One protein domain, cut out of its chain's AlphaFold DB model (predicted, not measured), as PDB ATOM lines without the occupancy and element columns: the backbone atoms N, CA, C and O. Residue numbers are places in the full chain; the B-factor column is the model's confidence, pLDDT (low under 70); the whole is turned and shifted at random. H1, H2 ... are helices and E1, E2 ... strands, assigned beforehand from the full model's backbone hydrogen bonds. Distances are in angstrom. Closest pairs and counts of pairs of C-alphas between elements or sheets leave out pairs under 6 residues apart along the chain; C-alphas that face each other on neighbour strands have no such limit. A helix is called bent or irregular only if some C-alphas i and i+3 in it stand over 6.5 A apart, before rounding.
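Overview. This is residues 8 to 144 of the 146 residues of an uncharacterized protein of Methanosarcinales archaeon (UniProt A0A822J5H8). Two strongly twisted sheets stand partly face to face: E2, E1, E3 and E7 make one wall, and the long, bent strand E4, with E5 and E6 on one side and E8 and E9 on the other, makes the second. The tiny helix H1 bridges the walls near E9, and H2 bridges them between E4 and E7. The 137 printed residues hold nine named strands and two named helices, in the order E1 E2 H1 E3 E4 E5 H2 E6 E7 E8 E9, with neighbour strands antiparallel. The class is mostly strand; the whole is compact, with a radius of gyration of the C-alphas of 14.5 A and spans of 45 by 35 by 26 A.

Along the chain. Find C-alpha 8 at (213.920, 246.044, 140.432); from there E1, residues 8 to 14, runs 18.8 A. E2, residues 21 to 28, bends by 64 degrees at residue 24 and leads to H1, residues 29 to 32. Next come E3, residues 56 to 63, 22.7 A, and E4, residues 67 to 84, 38.6 A from C-alpha 67 at (205.140, 239.185, 131.464), with a bend of 72 degrees at residue 73. Read on through E5, residues 90 to 96, H2, residues 97 to 100, E6, residues 105 to 107, E7, residues 113 to 119, E8, residues 124 to 128, and E9, residues 139 to 144, ending at C-alpha 144 at (209.372, 234.833, 132.551).

Arrangement. Start at the hairpin E1 and E2, where N 9 and O 27 are 2.8 A apart. On its other side E1 has E3, with N 10 and O 60 at 2.9 A, and E3 has the edge strand E7, with N 57 and O 118 at 2.8 A. E2, H1 and E3 form a split strand-helix-strand unit, two strands running the same way with E1 between them, its crossover right-handed. In the branched sheet E4 pairs in a staggered way: with E6 at N 69 and O 105, 2.9 A, with E9 at N 75 and O 141, 2.9 A, with E5, its hairpin partner, at N 80 and O 93, 2.9 A, and with E8 at N 83 and O 125, 2.8 A. H1 and H2 are on the same face of the sheet E2 E1 E3 E7, each at a height of 6.3 A. The closest C-alphas of H1 and E9 are Leu 32 and Tyr 139, 5.1 A; of H2 and E7, Leu 100 and Gly 116, 4.6 A. Both helices are too short for an O i to N i+4 pair; each has its one O i to N i+3 pair within range.

Size, cuts and confidence. The two farthest C-alphas, Thr 65 and Thr 87, are 46.4 A apart. The printed part has no cut. The long link is H1 to E3, residues 33 to 55, where residues 51 to 52 pair with 125 to 126 of E8. Mean pLDDT of the printed part is 82.8; look for values under 70 at residues 72 to 73, 102, 130 to 136 and 143 to 144.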
ATOM      1  N   ASP A   8     213.610 245.759 139.036       89.38
ATOM      2  CA  ASP A   8     213.920 246.044 140.432       89.38
ATOM      3  C   ASP A   8     213.117 245.114 141.337       89.38
ATOM      4  O   ASP A   8     211.919 244.908 141.134       89.38
ATOM      5  N   VAL A   9     213.750 244.599 142.388       89.12
ATOM      6  CA  VAL A   9     213.093 243.860 143.467       89.12
ATOM      7  C   VAL A   9     213.199 244.658 144.749       89.12
ATOM      8  O   VAL A   9     214.250 245.206 145.080       89.12
ATOM      9  N   ARG A  10     212.120 244.674 145.526       91.75
ATOM     10  CA  ARG A  10     212.137 245.227 146.876       91.75
ATOM     11  C   ARG A  10     211.435 244.328 147.874       91.75
ATOM     12  O   ARG A  10     210.491 243.610 147.553       91.75
ATOM     13  N   ILE A  11     211.896 244.424 149.114       90.62
ATOM     14  CA  ILE A  11     211.279 243.779 150.269       90.62
ATOM     15  C   ILE A  11     210.676 244.878 151.132       90.62
ATOM     16  O   ILE A  11     211.322 245.888 151.438       90.62
ATOM     17  N   VAL A  12     209.422 244.680 151.517       92.62
ATOM     18  CA  VAL A  12     208.622 245.640 152.268       92.62
ATOM     19  C   VAL A  12     208.086 244.959 153.516       92.62
ATOM     20  O   VAL A  12     207.508 243.880 153.440       92.62
ATOM     21  N   PHE A  13     208.254 245.598 154.665       93.38
ATOM     22  CA  PHE A  13     207.528 245.240 155.877       93.38
ATOM     23  C   PHE A  13     206.258 246.072 155.933       93.38
ATOM     24  O   PHE A  13     206.293 247.281 155.690       93.38
ATOM     25  N   ALA A  14     205.134 245.431 156.217       92.56
ATOM     26  CA  ALA A  14     203.869 246.121 156.359       92.56
ATOM     27  C   ALA A  14     203.082 245.597 157.551       92.56
ATOM     28  O   ALA A  14     203.248 244.447 157.944       92.56
ATOM     29  N   ASP A  15     202.222 246.443 158.113       91.31
ATOM     30  CA  ASP A  15     201.285 245.993 159.141       91.31
ATOM     31  C   ASP A  15     200.268 244.981 158.582       91.31
ATOM     32  O   ASP A  15     200.129 244.819 157.366       91.31
ATOM     33  N   ALA A  16     199.520 244.322 159.466       87.94
ATOM     34  CA  ALA A  16     198.485 243.353 159.089       87.94
ATOM     35  C   ALA A  16     197.449 243.898 158.077       87.94
ATOM     36  O   ALA A  16     196.889 243.145 157.282       87.94
ATOM     37  N   SER A  17     197.190 245.213 158.096       87.44
ATOM     38  CA  SER A  17     196.251 245.882 157.183       87.44
ATOM     39  C   SER A  17     196.877 246.296 155.848       87.44
ATOM     40  O   SER A  17     196.173 246.767 154.959       87.44
ATOM     41  N   GLN A  18     198.199 246.157 155.720       88.69
ATOM     42  CA  GLN A  18     199.038 246.668 154.638       88.69
ATOM     43  C   GLN A  18     198.931 248.186 154.408       88.69
ATOM     44  O   GLN A  18     199.357 248.684 153.365       88.69
ATOM     45  N   SER A  19     198.400 248.936 155.379       87.81
ATOM     46  CA  SER A  19     198.239 250.393 155.282       87.81
ATOM     47  C   SER A  19     199.571 251.100 155.501       87.81
ATOM     48  O   SER A  19     199.928 252.021 154.766       87.81
ATOM     49  N   ASN A  20     200.340 250.639 156.490       88.75
ATOM     50  CA  ASN A  20     201.693 251.122 156.727       88.75
ATOM     51  C   ASN A  20     202.686 250.196 156.041       88.75
ATOM     52  O   ASN A  20     202.885 249.072 156.487       88.75
ATOM     53  N   ARG A  21     203.323 250.680 154.975       92.56
ATOM     54  CA  ARG A  21     204.295 249.925 154.176       92.56
ATOM     55  C   ARG A  21     205.659 250.588 154.270       92.56
ATOM     56  O   ARG A  21     205.783 251.788 154.040       92.56
ATOM     57  N   ARG A  22     206.686 249.811 154.596       90.00
ATOM     58  CA  ARG A  22     208.054 250.294 154.793       90.00
ATOM     59  C   ARG A  22     209.020 249.456 153.988       90.00
ATOM     60  O   ARG A  22     209.126 248.249 154.174       90.00
ATOM     61  N   LYS A  23     209.738 250.108 153.084       90.69
ATOM     62  CA  LYS A  23     210.762 249.457 152.276       90.69
ATOM     63  C   LYS A  23     211.992 249.169 153.131       90.69
ATOM     64  O   LYS A  23     212.576 250.093 153.689       90.69
ATOM     65  N   VAL A  24     212.394 247.904 153.198       89.12
ATOM     66  CA  VAL A  24     213.553 247.462 153.990       89.12
ATOM     67  C   VAL A  24     214.730 247.022 153.131       89.12
ATOM     68  O   VAL A  24     215.854 246.996 153.621       89.12
ATOM     69  N   PHE A  25     214.503 246.722 151.856       89.62
ATOM     70  CA  PHE A  25     215.551 246.398 150.894       89.62
ATOM     71  C   PHE A  25     215.065 246.687 149.475       89.62
ATOM     72  O   PHE A  25     213.874 246.550 149.203       89.62
ATOM     73  N   GLU A  26     215.975 247.087 148.592       90.50
ATOM     74  CA  GLU A  26     215.730 247.264 147.161       90.50
ATOM     75  C   GLU A  26     217.027 247.008 146.401       90.50
ATOM     76  O   GLU A  26     218.084 247.504 146.802       90.50
ATOM     77  N   ALA A  27     216.947 246.225 145.332       87.94
ATOM     78  CA  ALA A  27     218.063 245.964 144.443       87.94
ATOM     79  C   ALA A  27     217.563 245.578 143.039       87.94
ATOM     80  O   ALA A  27     216.477 245.012 142.922       87.94
ATOM     81  N   PRO A  28     218.375 245.819 142.001       86.62
ATOM     82  CA  PRO A  28     218.162 245.259 140.669       86.62
ATOM     83  C   PRO A  28     218.068 243.723 140.693       86.62
ATOM     84  O   PRO A  28     218.806 243.078 141.446       86.62
ATOM     85  N   THR A  29     217.213 243.132 139.855       82.44
ATOM     86  CA  THR A  29     217.055 241.670 139.693       82.44
ATOM     87  C   THR A  29     218.376 241.003 139.312       82.44
ATOM     88  O   THR A  29     218.752 239.998 139.909       82.44
ATOM     89  N   GLU A  30     219.136 241.614 138.404       79.94
ATOM     90  CA  GLU A  30     220.450 241.148 137.933       79.94
ATOM     91  C   GLU A  30     221.470 240.940 139.065       79.94
ATOM     92  O   GLU A  30     222.301 240.039 138.993       79.94
ATOM     93  N   ARG A  31     221.383 241.722 140.150       81.31
ATOM     94  CA  ARG A  31     222.275 241.592 141.316       81.31
ATOM     95  C   ARG A  31     221.905 240.429 142.230       81.31
ATOM     96  O   ARG A  31     222.723 240.018 143.053       81.31
ATOM     97  N   LEU A  32     220.668 239.950 142.138       80.31
ATOM     98  CA  LEU A  32     220.121 238.871 142.961       80.31
ATOM     99  C   LEU A  32     220.044 237.542 142.203       80.31
ATOM    100  O   LEU A  32     219.726 236.517 142.813       80.31
ATOM    101  N   ASP A  33     220.355 237.550 140.907       79.69
ATOM    102  CA  ASP A  33     220.399 236.346 140.092       79.69
ATOM    103  C   ASP A  33     221.510 235.393 140.563       79.69
ATOM    104  O   ASP A  33     222.552 235.815 141.072       79.69
ATOM    105  N   GLN A  34     221.306 234.085 140.388       71.56
ATOM    106  CA  GLN A  34     222.270 233.067 140.820       71.56
ATOM    107  C   GLN A  34     223.617 233.162 140.092       71.56
ATOM    108  O   GLN A  34     224.632 232.732 140.643       71.56
ATOM    109  N   SER A  35     223.637 233.722 138.881       73.94
ATOM    110  CA  SER A  35     224.852 233.927 138.090       73.94
ATOM    111  C   SER A  35     225.668 235.159 138.508       73.94
ATOM    112  O   SER A  35     226.826 235.281 138.103       73.94
ATOM    113  N   ALA A  36     225.106 236.044 139.343       73.94
ATOM    114  CA  ALA A  36     225.770 237.255 139.815       73.94
ATOM    115  C   ALA A  36     226.938 236.965 140.773       73.94
ATOM    116  O   ALA A  36     227.055 235.894 141.381       73.94
ATOM    117  N   LEU A  37     227.811 237.961 140.956       74.81
ATOM    118  CA  LEU A  37     228.898 237.860 141.923       74.81
ATOM    119  C   LEU A  37     228.337 237.735 143.343       74.81
ATOM    120  O   LEU A  37     227.527 238.536 143.802       74.81
ATOM    121  N   GLN A  38     228.855 236.769 144.098       73.12
ATOM    122  CA  GLN A  38     228.405 236.480 145.465       73.12
ATOM    123  C   GLN A  38     228.486 237.672 146.439       73.12
ATOM    124  O   GLN A  38     227.789 237.696 147.456       73.12
ATOM    125  N   SER A  39     229.363 238.641 146.171       72.19
ATOM    126  CA  SER A  39     229.483 239.881 146.945       72.19
ATOM    127  C   SER A  39     228.331 240.856 146.704       72.19
ATOM    128  O   SER A  39     228.030 241.664 147.578       72.19
ATOM    129  N   GLU A  40     227.682 240.792 145.543       72.31
ATOM    130  CA  GLU A  40     226.611 241.712 145.142       72.31
ATOM    131  C   GLU A  40     225.237 241.284 145.668       72.31
ATOM    132  O   GLU A  40     224.369 242.144 145.835       72.31
ATOM    133  N   GLN A  41     225.099 239.996 146.009       74.56
ATOM    134  CA  GLN A  41     223.902 239.337 146.551       74.56
ATOM    135  C   GLN A  41     223.692 239.562 148.059       74.56
ATOM    136  O   GLN A  41     222.713 239.080 148.634       74.56
ATOM    137  N   ILE A  42     224.621 240.242 148.740       74.75
ATOM    138  CA  ILE A  42     224.513 240.512 150.178       74.75
ATOM    139  C   ILE A  42     223.361 241.488 150.423       74.75
ATOM    140  O   ILE A  42     223.362 242.615 149.927       74.75
ATOM    141  N   ILE A  43     222.408 241.080 151.257       74.75
ATOM    142  CA  ILE A  43     221.350 241.966 151.727       74.75
ATOM    143  C   ILE A  43     221.889 242.816 152.863       74.75
ATOM    144  O   ILE A  43     222.155 242.331 153.964       74.75
ATOM    145  N   VAL A  44     221.984 244.112 152.592       78.06
ATOM    146  CA  VAL A  44     222.158 245.133 153.619       78.06
ATOM    147  C   VAL A  44     220.792 245.782 153.828       78.06
ATOM    148  O   VAL A  44     220.325 246.503 152.944       78.06
ATOM    149  N   PRO A  45     220.105 245.501 154.947       75.94
ATOM    150  CA  PRO A  45     218.800 246.086 155.192       75.94
ATOM    151  C   PRO A  45     218.932 247.604 155.366       75.94
ATOM    152  O   PRO A  45     219.813 248.094 156.070       75.94
ATOM    153  N   LEU A  46     218.021 248.350 154.741       78.56
ATOM    154  CA  LEU A  46     217.937 249.810 154.834       78.56
ATOM    155  C   LEU A  46     217.562 250.281 156.245       78.56
ATOM    156  O   LEU A  46     217.793 251.434 156.600       78.56
ATOM    157  N   SER A  47     216.962 249.400 157.046       74.50
ATOM    158  CA  SER A  47     216.570 249.681 158.423       74.50
ATOM    159  C   SER A  47     216.779 248.461 159.319       74.50
ATOM    160  O   SER A  47     216.676 247.319 158.874       74.50
ATOM    161  N   ALA A  48     217.028 248.697 160.607       73.31
ATOM    162  CA  ALA A  48     217.114 247.646 161.626       73.31
ATOM    163  C   ALA A  48     215.728 247.212 162.151       73.31
ATOM    164  O   ALA A  48     215.610 246.703 163.270       73.31
ATOM    165  N   GLU A  49     214.668 247.467 161.379       79.62
ATOM    166  CA  GLU A  49     213.301 247.196 161.801       79.62
ATOM    167  C   GLU A  49     213.029 245.701 161.953       79.62
ATOM    168  O   GLU A  49     213.682 244.830 161.376       79.62
ATOM    169  N   THR A  50     212.049 245.413 162.799       84.94
ATOM    170  CA  THR A  50     211.570 244.065 163.067       84.94
ATOM    171  C   THR A  50     210.086 244.045 162.776       84.94
ATOM    172  O   THR A  50     209.353 244.879 163.301       84.94
ATOM    173  N   VAL A  51     209.656 243.094 161.963       89.31
ATOM    174  CA  VAL A  51     208.241 242.849 161.710       89.31
ATOM    175  C   VAL A  51     207.714 241.907 162.794       89.31
ATOM    176  O   VAL A  51     208.429 241.004 163.250       89.31
ATOM    177  N   HIS A  52     206.517 242.155 163.305       89.81
ATOM    178  CA  HIS A  52     205.985 241.433 164.453       89.81
ATOM    179  C   HIS A  52     204.872 240.477 164.037       89.81
ATOM    180  O   HIS A  52     204.422 240.492 162.905       89.81
ATOM    181  N   GLN A  53     204.468 239.593 164.948       89.19
ATOM    182  CA  GLN A  53     203.258 238.785 164.789       89.19
ATOM    183  C   GLN A  53     202.114 239.562 164.105       89.19
ATOM    184  O   GLN A  53     201.851 240.704 164.475       89.19
ATOM    185  N   ASP A  54     201.435 238.885 163.176       88.31
ATOM    186  CA  ASP A  54     200.302 239.354 162.361       88.31
ATOM    187  C   ASP A  54     200.659 240.385 161.274       88.31
ATOM    188  O   ASP A  54     199.908 240.537 160.309       88.31
ATOM    189  N   ASP A  55     201.822 241.029 161.364       92.12
ATOM    190  CA  ASP A  55     202.365 241.843 160.280       92.12
ATOM    191  C   ASP A  55     202.825 240.960 159.102       92.12
ATOM    192  O   ASP A  55     202.940 239.730 159.197       92.12
ATOM    193  N   VAL A  56     203.113 241.594 157.964       92.06
ATOM    194  CA  VAL A  56     203.452 240.899 156.721       92.06
ATOM    195  C   VAL A  56     204.767 241.379 156.112       92.06
ATOM    196  O   VAL A  56     205.135 242.555 156.165       92.06
ATOM    197  N   ILE A  57     205.471 240.446 155.478       91.88
ATOM    198  CA  ILE A  57     206.616 240.705 154.610       91.88
ATOM    199  C   ILE A  57     206.132 240.548 153.176       91.88
ATOM    200  O   ILE A  57     205.597 239.505 152.811       91.88
ATOM    201  N   ILE A  58     206.328 241.575 152.362       92.19
ATOM    202  CA  ILE A  58     205.892 241.618 150.971       92.19
ATOM    203  C   ILE A  58     207.135 241.673 150.089       92.19
ATOM    204  O   ILE A  58     208.009 242.520 150.292       92.19
ATOM    205  N   VAL A  59     207.202 240.778 149.109       90.31
ATOM    206  CA  VAL A  59     208.201 240.824 148.038       90.31
ATOM    207  C   VAL A  59     207.525 241.409 146.813       90.31
ATOM    208  O   VAL A  59     206.459 240.941 146.408       90.31
ATOM    209  N   GLU A  60     208.125 242.443 146.241       91.06
ATOM    210  CA  GLU A  60     207.604 243.107 145.051       91.06
ATOM    211  C   GLU A  60     208.670 243.196 143.976       91.06
ATOM    212  O   GLU A  60     209.848 243.385 144.282       91.06
ATOM    213  N   VAL A  61     208.231 243.121 142.725       89.00
ATOM    214  CA  VAL A  61     209.080 243.320 141.553       89.00
ATOM    215  C   VAL A  61     208.489 244.384 140.649       89.00
ATOM    216  O   VAL A  61     207.271 244.567 140.589       89.00
ATOM    217  N   LYS A  62     209.357 245.090 139.942       89.50
ATOM    218  CA  LYS A  62     209.007 245.979 138.848       89.50
ATOM    219  C   LYS A  62     209.861 245.604 137.646       89.50
ATOM    220  O   LYS A  62     211.080 245.631 137.741       89.50
ATOM    221  N   VAL A  63     209.209 245.295 136.533       87.31
ATOM    222  CA  VAL A  63     209.852 244.883 135.274       87.31
ATOM    223  C   VAL A  63     209.638 245.930 134.183       87.31
ATOM    224  O   VAL A  63     208.698 246.732 134.263       87.31
ATOM    225  N   GLY A  64     210.509 245.951 133.173       84.38
ATOM    226  CA  GLY A  64     210.394 246.843 132.016       84.38
ATOM    227  C   GLY A  64     209.272 246.445 131.053       84.38
ATOM    228  O   GLY A  64     208.639 247.307 130.442       84.38
ATOM    229  N   THR A  65     208.973 245.150 130.986       83.31
ATOM    230  CA  THR A  65     208.106 244.509 129.997       83.31
ATOM    231  C   THR A  65     207.027 243.692 130.697       83.31
ATOM    232  O   THR A  65     207.263 243.060 131.720       83.31
ATOM    233  N   ALA A  66     205.800 243.721 130.172       83.75
ATOM    234  CA  ALA A  66     204.716 242.924 130.735       83.75
ATOM    235  C   ALA A  66     204.976 241.436 130.473       83.75
ATOM    236  O   ALA A  66     205.348 241.065 129.361       83.75
ATOM    237  N   SER A  67     204.781 240.604 131.493       83.81
ATOM    238  CA  SER A  67     205.140 239.185 131.464       83.81
ATOM    239  C   SER A  67     204.364 238.406 132.531       83.81
ATOM    240  O   SER A  67     203.523 238.969 133.234       83.81
ATOM    241  N   THR A  68     204.635 237.114 132.679       82.19
ATOM    242  CA  THR A  68     204.166 236.304 133.808       82.19
ATOM    243  C   THR A  68     205.361 235.677 134.515       82.19
ATOM    244  O   THR A  68     206.170 235.005 133.876       82.19
ATOM    245  N   ALA A  69     205.459 235.885 135.831       79.62
ATOM    246  CA  ALA A  69     206.421 235.182 136.671       79.62
ATOM    247  C   ALA A  69     205.934 233.744 136.894       79.62
ATOM    248  O   ALA A  69     204.930 233.539 137.583       79.62
ATOM    249  N   ASP A  70     206.637 232.776 136.302       77.06
ATOM    250  CA  ASP A  70     206.378 231.342 136.465       77.06
ATOM    251  C   ASP A  70     207.054 230.847 137.745       77.06
ATOM    252  O   ASP A  70     208.282 230.720 137.813       77.06
ATOM    253  N   TYR A  71     206.266 230.562 138.778       72.69
ATOM    254  CA  TYR A  71     206.800 230.122 140.071       72.69
ATOM    255  C   TYR A  71     207.305 228.681 140.063       72.69
ATOM    256  O   TYR A  71     208.106 228.323 140.923       72.69
ATOM    257  N   GLY A  72     206.890 227.860 139.096       68.31
ATOM    258  CA  GLY A  72     207.398 226.499 138.938       68.31
ATOM    259  C   GLY A  72     208.859 226.458 138.481       68.31
ATOM    260  O   GLY A  72     209.551 225.469 138.725       68.31
ATOM    261  N   LEU A  73     209.330 227.532 137.840       68.94
ATOM    262  CA  LEU A  73     210.693 227.674 137.320       68.94
ATOM    263  C   LEU A  73     211.493 228.801 137.992       68.94
ATOM    264  O   LEU A  73     212.686 228.950 137.729       68.94
ATOM    265  N   SER A  74     210.856 229.601 138.844       72.56
ATOM    266  CA  SER A  74     211.504 230.673 139.604       72.56
ATOM    267  C   SER A  74     212.048 230.162 140.939       72.56
ATOM    268  O   SER A  74     211.577 229.173 141.494       72.56
ATOM    269  N   SER A  75     213.043 230.853 141.490       77.62
ATOM    270  CA  SER A  75     213.604 230.544 142.804       77.62
ATOM    271  C   SER A  75     213.758 231.820 143.620       77.62
ATOM    272  O   SER A  75     214.395 232.779 143.181       77.62
ATOM    273  N   ILE A  76     213.175 231.822 144.820       82.94
ATOM    274  CA  ILE A  76     213.291 232.910 145.791       82.94
ATOM    275  C   ILE A  76     213.894 232.334 147.065       82.94
ATOM    276  O   ILE A  76     213.395 231.354 147.611       82.94
ATOM    277  N   GLN A  77     214.945 232.965 147.567       87.06
ATOM    278  CA  GLN A  77     215.542 232.665 148.856       87.06
ATOM    279  C   GLN A  77     215.945 233.974 149.530       87.06
ATOM    280  O   GLN A  77     216.882 234.644 149.102       87.06
ATOM    281  N   ILE A  78     215.247 234.331 150.607       87.38
ATOM    282  CA  ILE A  78     215.483 235.565 151.358       87.38
ATOM    283  C   ILE A  78     215.953 235.205 152.776       87.38
ATOM    284  O   ILE A  78     215.196 234.593 153.530       87.38
ATOM    285  N   PRO A  79     217.177 235.579 153.180       88.31
ATOM    286  CA  PRO A  79     217.698 235.349 154.517       88.31
ATOM    287  C   PRO A  79     216.925 236.186 155.531       88.31
ATOM    288  O   PRO A  79     216.811 237.407 155.404       88.31
ATOM    289  N   ILE A  80     216.433 235.526 156.571       88.69
ATOM    290  CA  ILE A  80     215.738 236.165 157.681       88.69
ATOM    291  C   ILE A  80     216.235 235.612 159.013       88.69
ATOM    292  O   ILE A  80     216.725 234.487 159.111       88.69
ATOM    293  N   THR A  81     216.054 236.390 160.069       89.56
ATOM    294  CA  THR A  81     216.246 235.929 161.443       89.56
ATOM    295  C   THR A  81     214.901 235.927 162.145       89.56
ATOM    296  O   THR A  81     214.268 236.977 162.278       89.56
ATOM    297  N   LYS A  82     214.467 234.751 162.606       90.31
ATOM    298  CA  LYS A  82     213.259 234.594 163.417       90.31
ATOM    299  C   LYS A  82     213.611 234.690 164.893       90.31
ATOM    300  O   LYS A  82     214.476 233.966 165.370       90.31
ATOM    301  N   LEU A  83     212.918 235.551 165.622       90.69
ATOM    302  CA  LEU A  83     212.972 235.647 167.072       90.69
ATOM    303  C   LEU A  83     211.681 235.070 167.650       90.69
ATOM    304  O   LEU A  83     210.597 235.613 167.432       90.69
ATOM    305  N   ASN A  84     211.801 234.008 168.441       91.00
ATOM    306  CA  ASN A  84     210.683 233.519 169.237       91.00
ATOM    307  C   ASN A  84     210.485 234.446 170.447       91.00
ATOM    308  O   ASN A  84     211.357 234.568 171.314       91.00
ATOM    309  N   LYS A  85     209.330 235.114 170.531       87.00
ATOM    310  CA  LYS A  85     209.044 236.098 171.588       87.00
ATOM    311  C   LYS A  85     208.955 235.472 172.984       87.00
ATOM    312  O   LYS A  85     209.248 236.181 173.952       87.00
ATOM    313  N   SER A  86     208.586 234.190 173.078       88.62
ATOM    314  CA  SER A  86     208.445 233.439 174.331       88.62
ATOM    315  C   SER A  86     209.792 232.947 174.856       88.62
ATOM    316  O   SER A  86     210.109 233.157 176.021       88.62
ATOM    317  N   THR A  87     210.606 232.315 174.005       89.88
ATOM    318  CA  THR A  87     211.887 231.709 174.419       89.88
ATOM    319  C   THR A  87     213.085 232.644 174.266       89.88
ATOM    320  O   THR A  87     214.170 232.324 174.740       89.88
ATOM    321  N   LYS A  88     212.904 233.792 173.598       88.69
ATOM    322  CA  LYS A  88     213.967 234.736 173.200       88.69
ATOM    323  C   LYS A  88     215.047 234.119 172.304       88.69
ATOM    324  O   LYS A  88     216.109 234.708 172.132       88.69
ATOM    325  N   GLN A  89     214.772 232.956 171.718       90.81
ATOM    326  CA  GLN A  89     215.697 232.285 170.819       90.81
ATOM    327  C   GLN A  89     215.661 232.933 169.431       90.81
ATOM    328  O   GLN A  89     214.585 233.127 168.861       90.81
ATOM    329  N   GLU A  90     216.843 233.240 168.898       89.69
ATOM    330  CA  GLU A  90     217.039 233.688 167.518       89.69
ATOM    331  C   GLU A  90     217.439 232.500 166.638       89.69
ATOM    332  O   GLU A  90     218.412 231.803 166.932       89.69
ATOM    333  N   THR A  91     216.713 232.302 165.542       89.12
ATOM    334  CA  THR A  91     216.963 231.245 164.560       89.12
ATOM    335  C   THR A  91     217.153 231.873 163.176       89.12
ATOM    336  O   THR A  91     216.182 232.371 162.592       89.12
ATOM    337  N   PRO A  92     218.382 231.864 162.629       88.06
ATOM    338  CA  PRO A  92     218.634 232.212 161.235       88.06
ATOM    339  C   PRO A  92     217.950 231.203 160.309       88.06
ATOM    340  O   PRO A  92     218.060 229.994 160.509       88.06
ATOM    341  N   THR A  93     217.226 231.685 159.307       87.94
ATOM    342  CA  THR A  93     216.552 230.840 158.318       87.94
ATOM    343  C   THR A  93     216.383 231.585 156.991       87.94
ATOM    344  O   THR A  93     216.930 232.677 156.808       87.94
ATOM    345  N   PHE A  94     215.667 230.984 156.045       88.12
ATOM    346  CA  PHE A  94     215.368 231.565 154.744       88.12
ATOM    347  C   PHE A  94     213.874 231.471 154.460       88.12
ATOM    348  O   PHE A  94     213.293 230.409 154.662       88.12
ATOM    349  N   LEU A  95     213.291 232.559 153.962       88.50
ATOM    350  CA  LEU A  95     212.008 232.511 153.268       88.50
ATOM    351  C   LEU A  95     212.242 232.014 151.852       88.50
ATOM    352  O   LEU A  95     213.144 232.507 151.170       88.50
ATOM    353  N   ARG A  96     211.428 231.058 151.431       87.75
ATOM    354  CA  ARG A  96     211.449 230.474 150.096       87.75
ATOM    355  C   ARG A  96     210.200 230.855 149.313       87.75
ATOM    356  O   ARG A  96     209.245 231.397 149.867       87.75
ATOM    357  N   ASP A  97     210.204 230.553 148.025       82.88
ATOM    358  CA  ASP A  97     209.039 230.631 147.141       82.88
ATOM    359  C   ASP A  97     207.796 229.980 147.776       82.88
ATOM    360  O   ASP A  97     206.747 230.619 147.896       82.88
ATOM    361  N   SER A  98     207.952 228.770 148.319       82.50
ATOM    362  CA  SER A  98     206.884 228.019 148.984       82.50
ATOM    363  C   SER A  98     206.317 228.689 150.240       82.50
ATOM    364  O   SER A  98     205.180 228.398 150.615       82.50
ATOM    365  N   ASP A  99     207.062 229.599 150.875       87.00
ATOM    366  CA  ASP A  99     206.606 230.354 152.048       87.00
ATOM    367  C   ASP A  99     205.803 231.612 151.664       87.00
ATOM    368  O   ASP A  99     205.081 232.161 152.497       87.00
ATOM    369  N   LEU A 100     205.944 232.101 150.427       81.38
ATOM    370  CA  LEU A 100     205.461 233.417 149.995       81.38
ATOM    371  C   LEU A 100     204.129 233.374 149.233       81.38
ATOM    372  O   LEU A 100     203.338 234.308 149.379       81.38
ATOM    373  N   ARG A 101     203.904 232.351 148.397       72.50
ATOM    374  CA  ARG A 101     202.633 231.937 147.747       72.50
ATOM    375  C   ARG A 101     202.940 231.014 146.559       72.50
ATOM    376  O   ARG A 101     204.057 230.987 146.070       72.50
ATOM    377  N   SER A 102     201.932 230.270 146.096       62.28
ATOM    378  CA  SER A 102     202.100 229.116 145.197       62.28
ATOM    379  C   SER A 102     201.495 229.265 143.790       62.28
ATOM    380  O   SER A 102     201.170 228.248 143.181       62.28
ATOM    381  N   ALA A 103     201.234 230.479 143.300       72.12
ATOM    382  CA  ALA A 103     200.609 230.683 141.989       72.12
ATOM    383  C   ALA A 103     201.365 231.723 141.163       72.12
ATOM    384  O   ALA A 103     201.916 232.666 141.729       72.12
ATOM    385  N   ASP A 104     201.329 231.554 139.841       79.69
ATOM    386  CA  ASP A 104     201.931 232.475 138.880       79.69
ATOM    387  C   ASP A 104     201.348 233.885 139.004       79.69
ATOM    388  O   ASP A 104     200.157 234.075 139.275       79.69
ATOM    389  N   VAL A 105     202.203 234.886 138.797       83.62
ATOM    390  CA  VAL A 105     201.855 236.299 138.974       83.62
ATOM    391  C   VAL A 105     202.024 237.040 137.656       83.62
ATOM    392  O   VAL A 105     203.103 237.056 137.067       83.62
ATOM    393  N   THR A 106     200.959 237.701 137.203       86.44
ATOM    394  CA  THR A 106     201.013 238.588 136.035       86.44
ATOM    395  C   THR A 106     201.777 239.862 136.377       86.44
ATOM    396  O   THR A 106     201.377 240.631 137.253       86.44
ATOM    397  N   LEU A 107     202.859 240.110 135.647       87.06
ATOM    398  CA  LEU A 107     203.705 241.284 135.772       87.06
ATOM    399  C   LEU A 107     203.249 242.363 134.791       87.06
ATOM    400  O   LEU A 107     203.139 242.143 133.585       87.06
ATOM    401  N   THR A 108     202.991 243.560 135.313       87.94
ATOM    402  CA  THR A 108     202.671 244.736 134.497       87.94
ATOM    403  C   THR A 108     203.918 245.597 134.346       87.94
ATOM    404  O   THR A 108     204.542 245.960 135.344       87.94
ATOM    405  N   ALA A 109     204.251 245.963 133.107       88.06
ATOM    406  CA  ALA A 109     205.388 246.827 132.799       88.06
ATOM    407  C   ALA A 109     205.355 248.140 133.599       88.06
ATOM    408  O   ALA A 109     204.336 248.834 133.652       88.06
ATOM    409  N   GLY A 110     206.486 248.505 134.202       87.25
ATOM    410  CA  GLY A 110     206.685 249.793 134.867       87.25
ATOM    411  C   GLY A 110     205.985 249.963 136.223       87.25
ATOM    412  O   GLY A 110     206.125 251.027 136.836       87.25
ATOM    413  N   VAL A 111     205.286 248.942 136.727       90.56
ATOM    414  CA  VAL A 111     204.537 248.989 137.993       90.56
ATOM    415  C   VAL A 111     205.109 247.981 138.988       90.56
ATOM    416  O   VAL A 111     205.564 246.909 138.609       90.56
ATOM    417  N   TRP A 112     205.086 248.331 140.276       91.50
ATOM    418  CA  TRP A 112     205.415 247.395 141.349       91.50
ATOM    419  C   TRP A 112     204.287 246.382 141.528       91.50
ATOM    420  O   TRP A 112     203.163 246.755 141.866       91.50
ATOM    421  N   VAL A 113     204.604 245.111 141.321       90.25
ATOM    422  CA  VAL A 113     203.687 243.982 141.461       90.25
ATOM    423  C   VAL A 113     204.099 243.146 142.665       90.25
ATOM    424  O   VAL A 113     205.281 242.874 142.871       90.25
ATOM    425  N   VAL A 114     203.117 242.738 143.472       90.56
ATOM    426  CA  VAL A 114     203.341 241.837 144.606       90.56
ATOM    427  C   VAL A 114     203.566 240.429 144.083       90.56
ATOM    428  O   VAL A 114     202.658 239.813 143.533       90.56
ATOM    429  N   LEU A 115     204.769 239.927 144.313       85.44
ATOM    430  CA  LEU A 115     205.161 238.561 144.010       85.44
ATOM    431  C   LEU A 115     204.650 237.603 145.078       85.44
ATOM    432  O   LEU A 115     204.045 236.573 144.803       85.44
ATOM    433  N   GLY A 116     204.839 237.968 146.338       88.06
ATOM    434  CA  GLY A 116     204.440 237.098 147.425       88.06
ATOM    435  C   GLY A 116     204.353 237.823 148.744       88.06
ATOM    436  O   GLY A 116     204.822 238.954 148.906       88.06
ATOM    437  N   THR A 117     203.690 237.176 149.689       90.44
ATOM    438  CA  THR A 117     203.452 237.735 151.011       90.44
ATOM    439  C   THR A 117     203.624 236.650 152.051       90.44
ATOM    440  O   THR A 117     202.946 235.630 152.012       90.44
ATOM    441  N   TYR A 118     204.503 236.903 153.009       91.50
ATOM    442  CA  TYR A 118     204.688 236.061 154.176       91.50
ATOM    443  C   TYR A 118     204.047 236.731 155.390       91.50
ATOM    444  O   TYR A 118     204.451 237.830 155.777       91.50
ATOM    445  N   THR A 119     203.066 236.075 156.003       91.81
ATOM    446  CA  THR A 119     202.471 236.531 157.266       91.81
ATOM    447  C   THR A 119     203.294 236.010 158.435       91.81
ATOM    448  O   THR A 119     203.552 234.809 158.534       91.81
ATOM    449  N   VAL A 120     203.700 236.901 159.337       91.00
ATOM    450  CA  VAL A 120     204.487 236.522 160.513       91.00
ATOM    451  C   VAL A 120     203.611 235.737 161.482       91.00
ATOM    452  O   VAL A 120     202.589 236.233 161.959       91.00
ATOM    453  N   SER A 121     204.037 234.516 161.801       89.75
ATOM    454  CA  SER A 121     203.285 233.624 162.680       89.75
ATOM    455  C   SER A 121     203.150 234.189 164.095       89.75
ATOM    456  O   SER A 121     203.938 235.024 164.557       89.75
ATOM    457  N   ALA A 122     202.174 233.663 164.835       87.19
ATOM    458  CA  ALA A 122     202.021 233.986 166.243       87.19
ATOM    459  C   ALA A 122     203.313 233.714 167.028       87.19
ATOM    460  O   ALA A 122     204.019 232.741 166.777       87.19
ATOM    461  N   GLN A 123     203.606 234.581 168.002       86.69
ATOM    462  CA  GLN A 123     204.812 234.516 168.840       86.69
ATOM    463  C   GLN A 123     206.149 234.680 168.093       86.69
ATOM    464  O   GLN A 123     207.204 234.562 168.721       86.69
ATOM    465  N   GLU A 124     206.136 235.023 166.803       90.06
ATOM    466  CA  GLU A 124     207.340 235.330 166.034       90.06
ATOM    467  C   GLU A 124     207.559 236.850 165.899       90.06
ATOM    468  O   GLU A 124     206.659 237.693 166.026       90.06
ATOM    469  N   ALA A 125     208.818 237.210 165.694       89.06
ATOM    470  CA  ALA A 125     209.263 238.506 165.213       89.06
ATOM    471  C   ALA A 125     210.382 238.257 164.201       89.06
ATOM    472  O   ALA A 125     211.229 237.398 164.439       89.06
ATOM    473  N   ILE A 126     210.390 238.968 163.079       90.00
ATOM    474  CA  ILE A 126     211.321 238.697 161.983       90.00
ATOM    475  C   ILE A 126     212.147 239.934 161.666       90.00
ATOM    476  O   ILE A 126     211.637 241.051 161.608       90.00
ATOM    477  N   LYS A 127     213.442 239.716 161.456       88.81
ATOM    478  CA  LYS A 127     214.376 240.700 160.908       88.81
ATOM    479  C   LYS A 127     214.900 240.205 159.569       88.81
ATOM    480  O   LYS A 127     215.068 239.000 159.379       88.81
ATOM    481  N   LEU A 128     215.176 241.137 158.663       85.50
ATOM    482  CA  LEU A 128     215.821 240.823 157.394       85.50
ATOM    483  C   LEU A 128     217.323 240.576 157.609       85.50
ATOM    484  O   LEU A 128     217.971 241.312 158.353       85.50
ATOM    485  N   GLY A 129     217.867 239.561 156.939       77.00
ATOM    486  CA  GLY A 129     219.265 239.152 157.054       77.00
ATOM    487  C   GLY A 129     219.538 238.150 158.181       77.00
ATOM    488  O   GLY A 129     218.670 237.807 158.988       77.00
ATOM    489  N   GLN A 130     220.778 237.662 158.211       68.06
ATOM    490  CA  GLN A 130     221.334 236.774 159.237       68.06
ATOM    491  C   GLN A 130     222.501 237.478 159.953       68.06
ATOM    492  O   GLN A 130     222.929 238.564 159.555       68.06
ATOM    493  N   ARG A 131     223.027 236.895 161.037       63.25
ATOM    494  CA  ARG A 131     224.223 237.448 161.692       63.25
ATOM    495  C   ARG A 131     225.391 237.455 160.696       63.25
ATOM    496  O   ARG A 131     225.798 236.408 160.207       63.25
ATOM    497  N   ILE A 132     225.913 238.648 160.418       53.91
ATOM    498  CA  ILE A 132     227.097 238.907 159.588       53.91
ATOM    499  C   ILE A 132     228.278 238.238 160.320       53.91
ATOM    500  O   ILE A 132     228.669 238.729 161.380       53.91
ATOM    501  N   PRO A 133     228.746 237.061 159.866       51.47
ATOM    502  CA  PRO A 133     229.417 236.953 158.575       51.47
ATOM    503  C   PRO A 133     228.914 235.846 157.632       51.47
ATOM    504  O   PRO A 133     229.385 235.798 156.500       51.47
ATOM    505  N   ASP A 134     227.945 235.013 158.012       49.78
ATOM    506  CA  ASP A 134     227.571 233.846 157.205       49.78
ATOM    507  C   ASP A 134     226.155 234.006 156.629       49.78
ATOM    508  O   ASP A 134     225.171 234.121 157.352       49.78
ATOM    509  N   ASN A 135     226.043 233.997 155.299       52.44
ATOM    510  CA  ASN A 135     224.801 233.716 154.562       52.44
ATOM    511  C   ASN A 135     223.661 234.758 154.562       52.44
ATOM    512  O   ASN A 135     222.515 234.410 154.281       52.44
ATOM    513  N   SER A 136     223.948 236.054 154.719       61.31
ATOM    514  CA  SER A 136     222.960 237.119 154.421       61.31
ATOM    515  C   SER A 136     222.796 237.390 152.916       61.31
ATOM    516  O   SER A 136     222.725 238.544 152.502       61.31
ATOM    517  N   ARG A 137     222.771 236.348 152.079       75.50
ATOM    518  CA  ARG A 137     222.612 236.486 150.625       75.50
ATOM    519  C   ARG A 137     221.182 236.187 150.207       75.50
ATOM    520  O   ARG A 137     220.644 235.164 150.628       75.50
ATOM    521  N   ALA A 138     220.592 237.068 149.403       72.31
ATOM    522  CA  ALA A 138     219.353 236.758 148.696       72.31
ATOM    523  C   ALA A 138     219.660 236.142 147.338       72.31
ATOM    524  O   ALA A 138     220.576 236.586 146.650       72.31
ATOM    525  N   TYR A 139     218.825 235.184 146.957       76.00
ATOM    526  CA  TYR A 139     218.749 234.670 145.599       76.00
ATOM    527  C   TYR A 139     217.338 234.890 145.109       76.00
ATOM    528  O   TYR A 139     216.386 234.422 145.731       76.00
ATOM    529  N   ILE A 140     217.201 235.646 144.035       73.81
ATOM    530  CA  ILE A 140     215.910 235.904 143.426       73.81
ATOM    531  C   ILE A 140     216.124 235.798 141.923       73.81
ATOM    532  O   ILE A 140     216.751 236.663 141.324       73.81
ATOM    533  N   SER A 141     215.637 234.706 141.342       73.56
ATOM    534  CA  SER A 141     215.676 234.466 139.904       73.56
ATOM    535  C   SER A 141     214.270 234.125 139.443       73.56
ATOM    536  O   SER A 141     213.626 233.237 140.011       73.56
ATOM    537  N   PHE A 142     213.784 234.861 138.447       70.75
ATOM    538  CA  PHE A 142     212.467 234.651 137.871       70.75
ATOM    539  C   PHE A 142     212.603 234.098 136.467       70.75
ATOM    540  O   PHE A 142     213.407 234.585 135.673       70.75
ATOM    541  N   THR A 143     211.783 233.101 136.158       69.00
ATOM    542  CA  THR A 143     211.579 232.695 134.772       69.00
ATOM    543  C   THR A 143     210.308 233.356 134.272       69.00
ATOM    544  O   THR A 143     209.229 233.192 134.841       69.00
ATOM    545  N   GLU A 144     210.458 234.122 133.202       63.09
ATOM    546  CA  GLU A 144     209.372 234.833 132.551       63.09
ATOM    547  C   GLU A 144     208.842 234.016 131.371       63.09
ATOM    548  O   GLU A 144     209.600 233.634 130.471       63.09
TER     549      GLU A 144